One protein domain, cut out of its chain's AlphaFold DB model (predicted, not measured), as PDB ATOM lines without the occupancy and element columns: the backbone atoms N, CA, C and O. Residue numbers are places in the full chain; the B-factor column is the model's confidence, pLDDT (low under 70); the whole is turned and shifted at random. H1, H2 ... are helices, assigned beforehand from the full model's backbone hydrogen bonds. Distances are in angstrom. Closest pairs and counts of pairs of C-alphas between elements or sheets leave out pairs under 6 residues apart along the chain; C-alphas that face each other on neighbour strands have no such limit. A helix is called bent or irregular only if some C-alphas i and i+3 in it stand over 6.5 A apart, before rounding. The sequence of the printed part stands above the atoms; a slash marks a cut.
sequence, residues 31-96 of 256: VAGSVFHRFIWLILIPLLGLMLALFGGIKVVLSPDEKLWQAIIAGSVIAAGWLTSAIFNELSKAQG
ATOM      1  N   VAL A  31      60.527  -0.453 -19.701       51.19
ATOM      2  CA  VAL A  31      59.199  -0.278 -19.079       51.19
ATOM      3  C   VAL A  31      58.569  -1.641 -18.761       51.19
ATOM      4  O   VAL A  31      58.009  -1.836 -17.678       51.19
ATOM      5  N   ALA A  32      58.763  -2.629 -19.643       53.25
ATOM      6  CA  ALA A  32      58.235  -3.984 -19.479       53.25
ATOM      7  C   ALA A  32      58.867  -4.759 -18.305       53.25
ATOM      8  O   ALA A  32      58.198  -5.600 -17.704       53.25
ATOM      9  N   GLY A  33      60.114  -4.459 -17.919       58.19
ATOM     10  CA  GLY A  33      60.820  -5.183 -16.855       58.19
ATOM     11  C   GLY A  33      60.142  -5.103 -15.480       58.19
ATOM     12  O   GLY A  33      60.101  -6.095 -14.750       58.19
ATOM     13  N   SER A  34      59.545  -3.957 -15.134       60.25
ATOM     14  CA  SER A  34      58.869  -3.771 -13.838       60.25
ATOM     15  C   SER A  34      57.541  -4.537 -13.748       60.25
ATOM     16  O   SER A  34      57.246  -5.180 -12.736       60.25
ATOM     17  N   VAL A  35      56.766  -4.528 -14.835       62.62
ATOM     18  CA  VAL A  35      55.508  -5.276 -14.978       62.62
ATOM     19  C   VAL A  35      55.792  -6.776 -14.987       62.62
ATOM     20  O   VAL A  35      55.108  -7.546 -14.314       62.62
ATOM     21  N   PHE A  36      56.854  -7.185 -15.675       65.94
ATOM     22  CA  PHE A  36      57.271  -8.576 -15.778       65.94
ATOM     23  C   PHE A  36      57.770  -9.143 -14.444       65.94
ATOM     24  O   PHE A  36      57.378 -10.241 -14.053       65.94
ATOM     25  N   HIS A  37      58.554  -8.374 -13.680       66.44
ATOM     26  CA  HIS A  37      58.979  -8.786 -12.341       66.44
ATOM     27  C   HIS A  37      57.776  -8.953 -11.399       66.44
ATOM     28  O   HIS A  37      57.725  -9.917 -10.628       66.44
ATOM     29  N   ARG A  38      56.783  -8.054 -11.474       67.12
ATOM     30  CA  ARG A  38      55.527  -8.206 -10.728       67.12
ATOM     31  C   ARG A  38      54.769  -9.457 -11.168       67.12
ATOM     32  O   ARG A  38      54.359 -10.218 -10.303       67.12
ATOM     33  N   PHE A  39      54.646  -9.717 -12.467       69.31
ATOM     34  CA  PHE A  39      53.992 -10.921 -12.987       69.31
ATOM     35  C   PHE A  39      54.660 -12.213 -12.488       69.31
ATOM     36  O   PHE A  39      53.977 -13.107 -11.988       69.31
ATOM     37  N   ILE A  40      55.992 -12.296 -12.547       70.50
ATOM     38  CA  ILE A  40      56.727 -13.476 -12.075       70.50
ATOM     39  C   ILE A  40      56.465 -13.720 -10.587       70.50
ATOM     40  O   ILE A  40      56.126 -14.835 -10.192       70.50
ATOM     41  N   TRP A  41      56.590 -12.684  -9.759       74.12
ATOM     42  CA  TRP A  41      56.532 -12.854  -8.309       74.12
ATOM     43  C   TRP A  41      55.119 -12.936  -7.734       74.12
ATOM     44  O   TRP A  41      54.905 -13.681  -6.783       74.12
ATOM     45  N   LEU A  42      54.153 -12.206  -8.296       68.19
ATOM     46  CA  LEU A  42      52.773 -12.185  -7.798       68.19
ATOM     47  C   LEU A  42      51.884 -13.252  -8.434       68.19
ATOM     48  O   LEU A  42      50.904 -13.648  -7.813       68.19
ATOM     49  N   ILE A  43      52.185 -13.697  -9.659       67.75
ATOM     50  CA  ILE A  43      51.292 -14.580 -10.422       67.75
ATOM     51  C   ILE A  43      51.980 -15.909 -10.724       67.75
ATOM     52  O   ILE A  43      51.471 -16.951 -10.322       67.75
ATOM     53  N   LEU A  44      53.146 -15.900 -11.376       70.94
ATOM     54  CA  LEU A  44      53.778 -17.135 -11.855       70.94
ATOM     55  C   LEU A  44      54.255 -18.041 -10.709       70.94
ATOM     56  O   LEU A  44      53.957 -19.232 -10.721       70.94
ATOM     57  N   ILE A  45      54.965 -17.496  -9.715       75.06
ATOM     58  CA  ILE A  45      55.482 -18.273  -8.576       75.06
ATOM     59  C   ILE A  45      54.340 -18.871  -7.733       75.06
ATOM     60  O   ILE A  45      54.374 -20.080  -7.487       75.06
ATOM     61  N   PRO A  46      53.305 -18.109  -7.323       74.75
ATOM     62  CA  PRO A  46      52.178 -18.675  -6.582       74.75
ATOM     63  C   PRO A  46      51.377 -19.691  -7.393       74.75
ATOM     64  O   PRO A  46      50.989 -20.722  -6.851       74.75
ATOM     65  N   LEU A  47      51.162 -19.439  -8.691       71.12
ATOM     66  CA  LEU A  47      50.472 -20.374  -9.580       71.12
ATOM     67  C   LEU A  47      51.255 -21.683  -9.696       71.12
ATOM     68  O   LEU A  47      50.676 -22.748  -9.511       71.12
ATOM     69  N   LEU A  48      52.568 -21.618  -9.935       73.62
ATOM     70  CA  LEU A  48      53.436 -22.796  -9.968       73.62
ATOM     71  C   LEU A  48      53.427 -23.536  -8.629       73.62
ATOM     72  O   LEU A  48      53.307 -24.757  -8.617       73.62
ATOM     73  N   GLY A  49      53.487 -22.819  -7.504       77.06
ATOM     74  CA  GLY A  49      53.382 -23.413  -6.171       77.06
ATOM     75  C   GLY A  49      52.051 -24.137  -5.952       77.06
ATOM     76  O   GLY A  49      52.033 -25.271  -5.475       77.06
ATOM     77  N   LEU A  50      50.941 -23.522  -6.364       75.69
ATOM     78  CA  LEU A  50      49.605 -24.110  -6.283       75.69
ATOM     79  C   LEU A  50      49.468 -25.324  -7.206       75.69
ATOM     80  O   LEU A  50      48.935 -26.346  -6.784       75.69
ATOM     81  N   MET A  51      49.999 -25.254  -8.426       70.50
ATOM     82  CA  MET A  51      50.036 -26.379  -9.358       70.50
ATOM     83  C   MET A  51      50.850 -27.549  -8.802       70.50
ATOM     84  O   MET A  51      50.385 -28.684  -8.837       70.50
ATOM     85  N   LEU A  52      52.032 -27.285  -8.240       75.88
ATOM     86  CA  LEU A  52      52.872 -28.308  -7.614       75.88
ATOM     87  C   LEU A  52      52.174 -28.956  -6.413       75.88
ATOM     88  O   LEU A  52      52.211 -30.177  -6.280       75.88
ATOM     89  N   ALA A  53      51.497 -28.167  -5.574       75.62
ATOM     90  CA  ALA A  53      50.717 -28.685  -4.453       75.62
ATOM     91  C   ALA A  53      49.539 -29.553  -4.925       75.62
ATOM     92  O   ALA A  53      49.316 -30.643  -4.393       75.62
ATOM     93  N   LEU A  54      48.822 -29.109  -5.960       72.50
ATOM     94  CA  LEU A  54      47.684 -29.824  -6.533       72.50
ATOM     95  C   LEU A  54      48.124 -31.151  -7.169       72.50
ATOM     96  O   LEU A  54      47.524 -32.192  -6.913       72.50
ATOM     97  N   PHE A  55      49.220 -31.142  -7.929       71.19
ATOM     98  CA  PHE A  55      49.801 -32.346  -8.523       71.19
ATOM     99  C   PHE A  55      50.386 -33.298  -7.485       71.19
ATOM    100  O   PHE A  55      50.169 -34.507  -7.579       71.19
ATOM    101  N   GLY A  56      51.059 -32.775  -6.460       74.25
ATOM    102  CA  GLY A  56      51.527 -33.572  -5.329       74.25
ATOM    103  C   GLY A  56      50.373 -34.285  -4.620       74.25
ATOM    104  O   GLY A  56      50.444 -35.491  -4.393       74.25
ATOM    105  N   GLY A  57      49.275 -33.570  -4.354       74.00
ATOM    106  CA  GLY A  57      48.070 -34.129  -3.739       74.00
ATOM    107  C   GLY A  57      47.389 -35.194  -4.603       74.00
ATOM    108  O   GLY A  57      47.086 -36.282  -4.116       74.00
ATOM    109  N   ILE A  58      47.212 -34.928  -5.902       70.19
ATOM    110  CA  ILE A  58      46.623 -35.890  -6.850       70.19
ATOM    111  C   ILE A  58      47.459 -37.172  -6.919       70.19
ATOM    112  O   ILE A  58      46.900 -38.267  -6.922       70.19
ATOM    113  N   LYS A  59      48.792 -37.064  -6.921       72.56
ATOM    114  CA  LYS A  59      49.677 -38.234  -6.938       72.56
ATOM    115  C   LYS A  59      49.491 -39.118  -5.704       72.56
ATOM    116  O   LYS A  59      49.455 -40.336  -5.841       72.56
ATOM    117  N   VAL A  60      49.374 -38.509  -4.523       75.50
ATOM    118  CA  VAL A  60      49.227 -39.228  -3.248       75.50
ATOM    119  C   VAL A  60      47.869 -39.924  -3.145       75.50
ATOM    120  O   VAL A  60      47.793 -41.022  -2.602       75.50
ATOM    121  N   VAL A  61      46.804 -39.314  -3.672       73.06
ATOM    122  CA  VAL A  61      45.428 -39.803  -3.478       73.06
ATOM    123  C   VAL A  61      44.950 -40.723  -4.605       73.06
ATOM    124  O   VAL A  61      44.288 -41.719  -4.331       73.06
ATOM    125  N   LEU A  62      45.260 -40.411  -5.867       69.44
ATOM    126  CA  LEU A  62      44.601 -41.024  -7.031       69.44
ATOM    127  C   LEU A  62      45.466 -42.024  -7.810       69.44
ATOM    128  O   LEU A  62      44.916 -42.726  -8.650       69.44
ATOM    129  N   SER A  63      46.781 -42.099  -7.554       73.56
ATOM    130  CA  SER A  63      47.740 -42.943  -8.306       73.56
ATOM    131  C   SER A  63      47.437 -43.027  -9.817       73.56
ATOM    132  O   SER A  63      47.189 -44.119 -10.334       73.56
ATOM    133  N   PRO A  64      47.376 -41.887 -10.534       68.31
ATOM    134  CA  PRO A  64      46.795 -41.864 -11.869       68.31
ATOM    135  C   PRO A  64      47.669 -42.545 -12.925       68.31
ATOM    136  O   PRO A  64      48.897 -42.480 -12.854       68.31
ATOM    137  N   ASP A  65      47.016 -43.124 -13.937       78.56
ATOM    138  CA  ASP A  65      47.661 -43.681 -15.131       78.56
ATOM    139  C   ASP A  65      48.412 -42.593 -15.932       78.56
ATOM    140  O   ASP A  65      48.069 -41.405 -15.902       78.56
ATOM    141  N   GLU A  66      49.437 -42.996 -16.677       76.00
ATOM    142  CA  GLU A  66      50.397 -42.127 -17.367       76.00
ATOM    143  C   GLU A  66      49.718 -41.196 -18.387       76.00
ATOM    144  O   GLU A  66      50.074 -40.022 -18.518       76.00
ATOM    145  N   LYS A  67      48.658 -41.676 -19.045       76.94
ATOM    146  CA  LYS A  67      47.852 -40.872 -19.979       76.94
ATOM    147  C   LYS A  67      47.083 -39.749 -19.285       76.94
ATOM    148  O   LYS A  67      46.945 -38.664 -19.850       76.94
ATOM    149  N   LEU A  68      46.593 -39.986 -18.065       75.94
ATOM    150  CA  LEU A  68      45.876 -38.962 -17.306       75.94
ATOM    151  C   LEU A  68      46.838 -37.850 -16.879       75.94
ATOM    152  O   LEU A  68      46.498 -36.673 -16.984       75.94
ATOM    153  N   TRP A  69      48.063 -38.210 -16.492       70.81
ATOM    154  CA  TRP A  69      49.123 -37.246 -16.198       70.81
ATOM    155  C   TRP A  69      49.459 -36.353 -17.391       70.81
ATOM    156  O   TRP A  69      49.516 -35.133 -17.241       70.81
ATOM    157  N   GLN A  70      49.619 -36.931 -18.581       74.50
ATOM    158  CA  GLN A  70      49.885 -36.160 -19.797       74.50
ATOM    159  C   GLN A  70      48.750 -35.179 -20.121       74.50
ATOM    160  O   GLN A  70      49.015 -34.013 -20.416       74.50
ATOM    161  N   ALA A  71      47.492 -35.618 -20.017       80.00
ATOM    162  CA  ALA A  71      46.327 -34.770 -20.273       80.00
ATOM    163  C   ALA A  71      46.221 -33.610 -19.271       80.00
ATOM    164  O   ALA A  71      45.962 -32.469 -19.656       80.00
ATOM    165  N   ILE A  72      46.471 -33.891 -17.992       72.62
ATOM    166  CA  ILE A  72      46.461 -32.897 -16.919       72.62
ATOM    167  C   ILE A  72      47.557 -31.844 -17.135       72.62
ATOM    168  O   ILE A  72      47.297 -30.643 -17.006       72.62
ATOM    169  N   ILE A  73      48.770 -32.270 -17.501       70.56
ATOM    170  CA  ILE A  73      49.893 -31.366 -17.780       70.56
ATOM    171  C   ILE A  73      49.583 -30.505 -19.006       70.56
ATOM    172  O   ILE A  73      49.686 -29.281 -18.935       70.56
ATOM    173  N   ALA A  74      49.153 -31.122 -20.108       74.62
ATOM    174  CA  ALA A  74      48.826 -30.408 -21.338       74.62
ATOM    175  C   ALA A  74      47.713 -29.372 -21.113       74.62
ATOM    176  O   ALA A  74      47.873 -28.207 -21.479       74.62
ATOM    177  N   GLY A  75      46.623 -29.761 -20.444       74.50
ATOM    178  CA  GLY A  75      45.518 -28.856 -20.122       74.50
ATOM    179  C   GLY A  75      45.953 -27.683 -19.245       74.50
ATOM    180  O   GLY A  75      45.532 -26.551 -19.469       74.50
ATOM    181  N   SER A  76      46.860 -27.928 -18.302       68.69
ATOM    182  CA  SER A  76      47.379 -26.894 -17.408       68.69
ATOM    183  C   SER A  76      48.280 -25.882 -18.109       68.69
ATOM    184  O   SER A  76      48.142 -24.683 -17.881       68.69
ATOM    185  N   VAL A  77      49.173 -26.345 -18.989       74.81
ATOM    186  CA  VAL A  77      50.039 -25.462 -19.787       74.81
ATOM    187  C   VAL A  77      49.194 -24.581 -20.707       74.81
ATOM    188  O   VAL A  77      49.417 -23.372 -20.778       74.81
ATOM    189  N   ILE A  78      48.178 -25.159 -21.356       76.69
ATOM    190  CA  ILE A  78      47.247 -24.412 -22.210       76.69
ATOM    191  C   ILE A  78      46.479 -23.375 -21.379       76.69
ATOM    192  O   ILE A  78      46.451 -22.200 -21.747       76.69
ATOM    193  N   ALA A  79      45.910 -23.769 -20.236       73.88
ATOM    194  CA  ALA A  79      45.165 -22.863 -19.361       73.88
ATOM    195  C   ALA A  79      46.037 -21.713 -18.825       73.88
ATOM    196  O   ALA A  79      45.608 -20.558 -18.836       73.88
ATOM    197  N   ALA A  80      47.278 -21.998 -18.420       72.19
ATOM    198  CA  ALA A  80      48.232 -20.986 -17.971       72.19
ATOM    199  C   ALA A  80      48.601 -20.001 -19.096       72.19
ATOM    200  O   ALA A  80      48.677 -18.794 -18.852       72.19
ATOM    201  N   GLY A  81      48.771 -20.486 -20.332       71.56
ATOM    202  CA  GLY A  81      49.014 -19.639 -21.506       71.56
ATOM    203  C   GLY A  81      47.855 -18.682 -21.805       71.56
ATOM    204  O   GLY A  81      48.074 -17.491 -22.052       71.56
ATOM    205  N   TRP A  82      46.614 -19.167 -21.707       77.19
ATOM    206  CA  TRP A  82      45.410 -18.346 -21.878       77.19
ATOM    207  C   TRP A  82      45.243 -17.305 -20.769       77.19
ATOM    208  O   TRP A  82      44.997 -16.137 -21.065       77.19
ATOM    209  N   LEU A  83      45.424 -17.699 -19.505       74.69
ATOM    210  CA  LEU A  83      45.327 -16.788 -18.362       74.69
ATOM    211  C   LEU A  83      46.366 -15.666 -18.455       74.69
ATOM    212  O   LEU A  83      46.040 -14.497 -18.260       74.69
ATOM    213  N   THR A  84      47.602 -16.017 -18.815       71.25
ATOM    214  CA  THR A  84      48.685 -15.051 -19.021       71.25
ATOM    215  C   THR A  84      48.311 -14.051 -20.115       71.25
ATOM    216  O   THR A  84      48.356 -12.846 -19.884       71.25
ATOM    217  N   SER A  85      47.850 -14.536 -21.273       73.75
ATOM    218  CA  SER A  85      47.432 -13.682 -22.394       73.75
ATOM    219  C   SER A  85      46.264 -12.757 -22.029       73.75
ATOM    220  O   SER A  85      46.272 -11.584 -22.391       73.75
ATOM    221  N   ALA A  86      45.278 -13.252 -21.274       75.19
ATOM    222  CA  ALA A  86      44.148 -12.449 -20.810       75.19
ATOM    223  C   ALA A  86      44.588 -11.324 -19.859       75.19
ATOM    224  O   ALA A  86      44.152 -10.184 -20.011       75.19
ATOM    225  N   ILE A  87      45.490 -11.624 -18.920       70.50
ATOM    226  CA  ILE A  87      46.029 -10.639 -17.972       70.50
ATOM    227  C   ILE A  87      46.861  -9.579 -18.702       70.50
ATOM    228  O   ILE A  87      46.680  -8.391 -18.447       70.50
ATOM    229  N   PHE A  88      47.737  -9.980 -19.632       71.25
ATOM    230  CA  PHE A  88      48.519  -9.030 -20.429       71.25
ATOM    231  C   PHE A  88      47.626  -8.129 -21.279       71.25
ATOM    232  O   PHE A  88      47.817  -6.918 -21.265       71.25
ATOM    233  N   ASN A  89      46.610  -8.687 -21.940       75.12
ATOM    234  CA  ASN A  89      45.662  -7.890 -22.716       75.12
ATOM    235  C   ASN A  89      44.948  -6.843 -21.850       75.12
ATOM    236  O   ASN A  89      44.750  -5.717 -22.299       75.12
ATOM    237  N   GLU A  90      44.575  -7.181 -20.617       74.50
ATOM    238  CA  GLU A  90      43.894  -6.239 -19.728       74.50
ATOM    239  C   GLU A  90      44.841  -5.159 -19.179       74.50
ATOM    240  O   GLU A  90      44.490  -3.977 -19.151       74.50
ATOM    241  N   LEU A  91      46.079  -5.527 -18.834       67.06
ATOM    242  CA  LEU A  91      47.114  -4.574 -18.420       67.06
ATOM    243  C   LEU A  91      47.482  -3.605 -19.551       67.06
ATOM    244  O   LEU A  91      47.558  -2.397 -19.321       67.06
ATOM    245  N   SER A  92      47.652  -4.107 -20.775       68.62
ATOM    246  CA  SER A  92      47.952  -3.285 -21.949       68.62
ATOM    247  C   SER A  92      46.811  -2.328 -22.293       68.62
ATOM    248  O   SER A  92      47.073  -1.192 -22.680       68.62
ATOM    249  N   LYS A  93      45.545  -2.726 -22.103       73.25
ATOM    250  CA  LYS A  93      44.400  -1.813 -22.276       73.25
ATOM    251  C   LYS A  93      44.427  -0.654 -21.280       73.25
ATOM    252  O   LYS A  93      44.161   0.481 -21.674       73.25
ATOM    253  N   ALA A  94      44.737  -0.928 -20.010       67.12
ATOM    254  CA  ALA A  94      44.809   0.098 -18.971       67.12
ATOM    255  C   ALA A  94      45.973   1.073 -19.217       67.12
ATOM    256  O   ALA A  94      45.762   2.285 -19.232       67.12
ATOM    257  N   GLN A  95      47.171   0.551 -19.505       67.56
ATOM    258  CA  GLN A  95      48.350   1.363 -19.842       67.56
ATOM    259  C   GLN A  95      48.125   2.194 -21.106       67.56
ATOM    260  O   GLN A  95      48.383   3.397 -21.120       67.56
ATOM    261  N   GLY A  96      47.527   1.587 -22.131       77.81
ATOM    262  CA  GLY A  96      47.172   2.288 -23.356       77.81
ATOM    263  C   GLY A  96      46.152   3.406 -23.137       77.81
ATOM    264  O   GLY A  96      46.081   4.320 -23.950       77.81
TER     265      GLY A  96
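Overview. This is residues 31 to 96 of the 256 residues of an uncharacterized protein of Celeribacter persicus (UniProt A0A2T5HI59). A long helix, H1, bends at residues 43 and 44, and after a tight link the chain folds back as a second long helix, H2, beside it. Together they make a loose rod of two near but not touching helices, and residues 60 to 68, at the turn, stand free at one end. The printed part has 66 residues with two named helices, H1 then H2, and no named strand; the class is all helix. The whole is loose, with a radius of gyration of the C-alphas of 15.2 A and spans of 47 by 18 by 14 A.

Along the chain. H1, residues 31 to 62, was assigned as one helix by its hydrogen bonds but is bent: C-alphas 42 and 45 are 6.7 A apart. Its arm H1b, residues 45 to 62, is 25.3 A long. Its arm H1a, residues 31 to 42, is 17.6 A long and begins at C-alpha 31, (59.199, -0.278, -19.079). H2, residues 66 to 96, is 44.9 A long, from C-alpha 66 at (50.397, -42.127, -17.367) to C-alpha 96 at (47.172, 2.288, -23.356).

Arrangement. H1a and H1b stand at a shallow tilt of 31 degrees. H1b and H2 are near each other, with 9 pairs of C-alphas within 10 A and their closest C-alphas 8.5 A apart. H1a and H2 are near each other, with 6 such pairs. In H1b and H2 every O i to N i+4 pair is within hydrogen-bond range; in H1a, 7 of 8 are.

Size, cuts and confidence. The C-alphas of Ser 63 and Gly 96 are the two farthest apart, at 47.7 A. The printed part has no cut. The link from H1 to H2, residues 63 to 65, is tight. The mean pLDDT of the printed part is 71.5; 18 residues are under 70, among them residues 31 to 39.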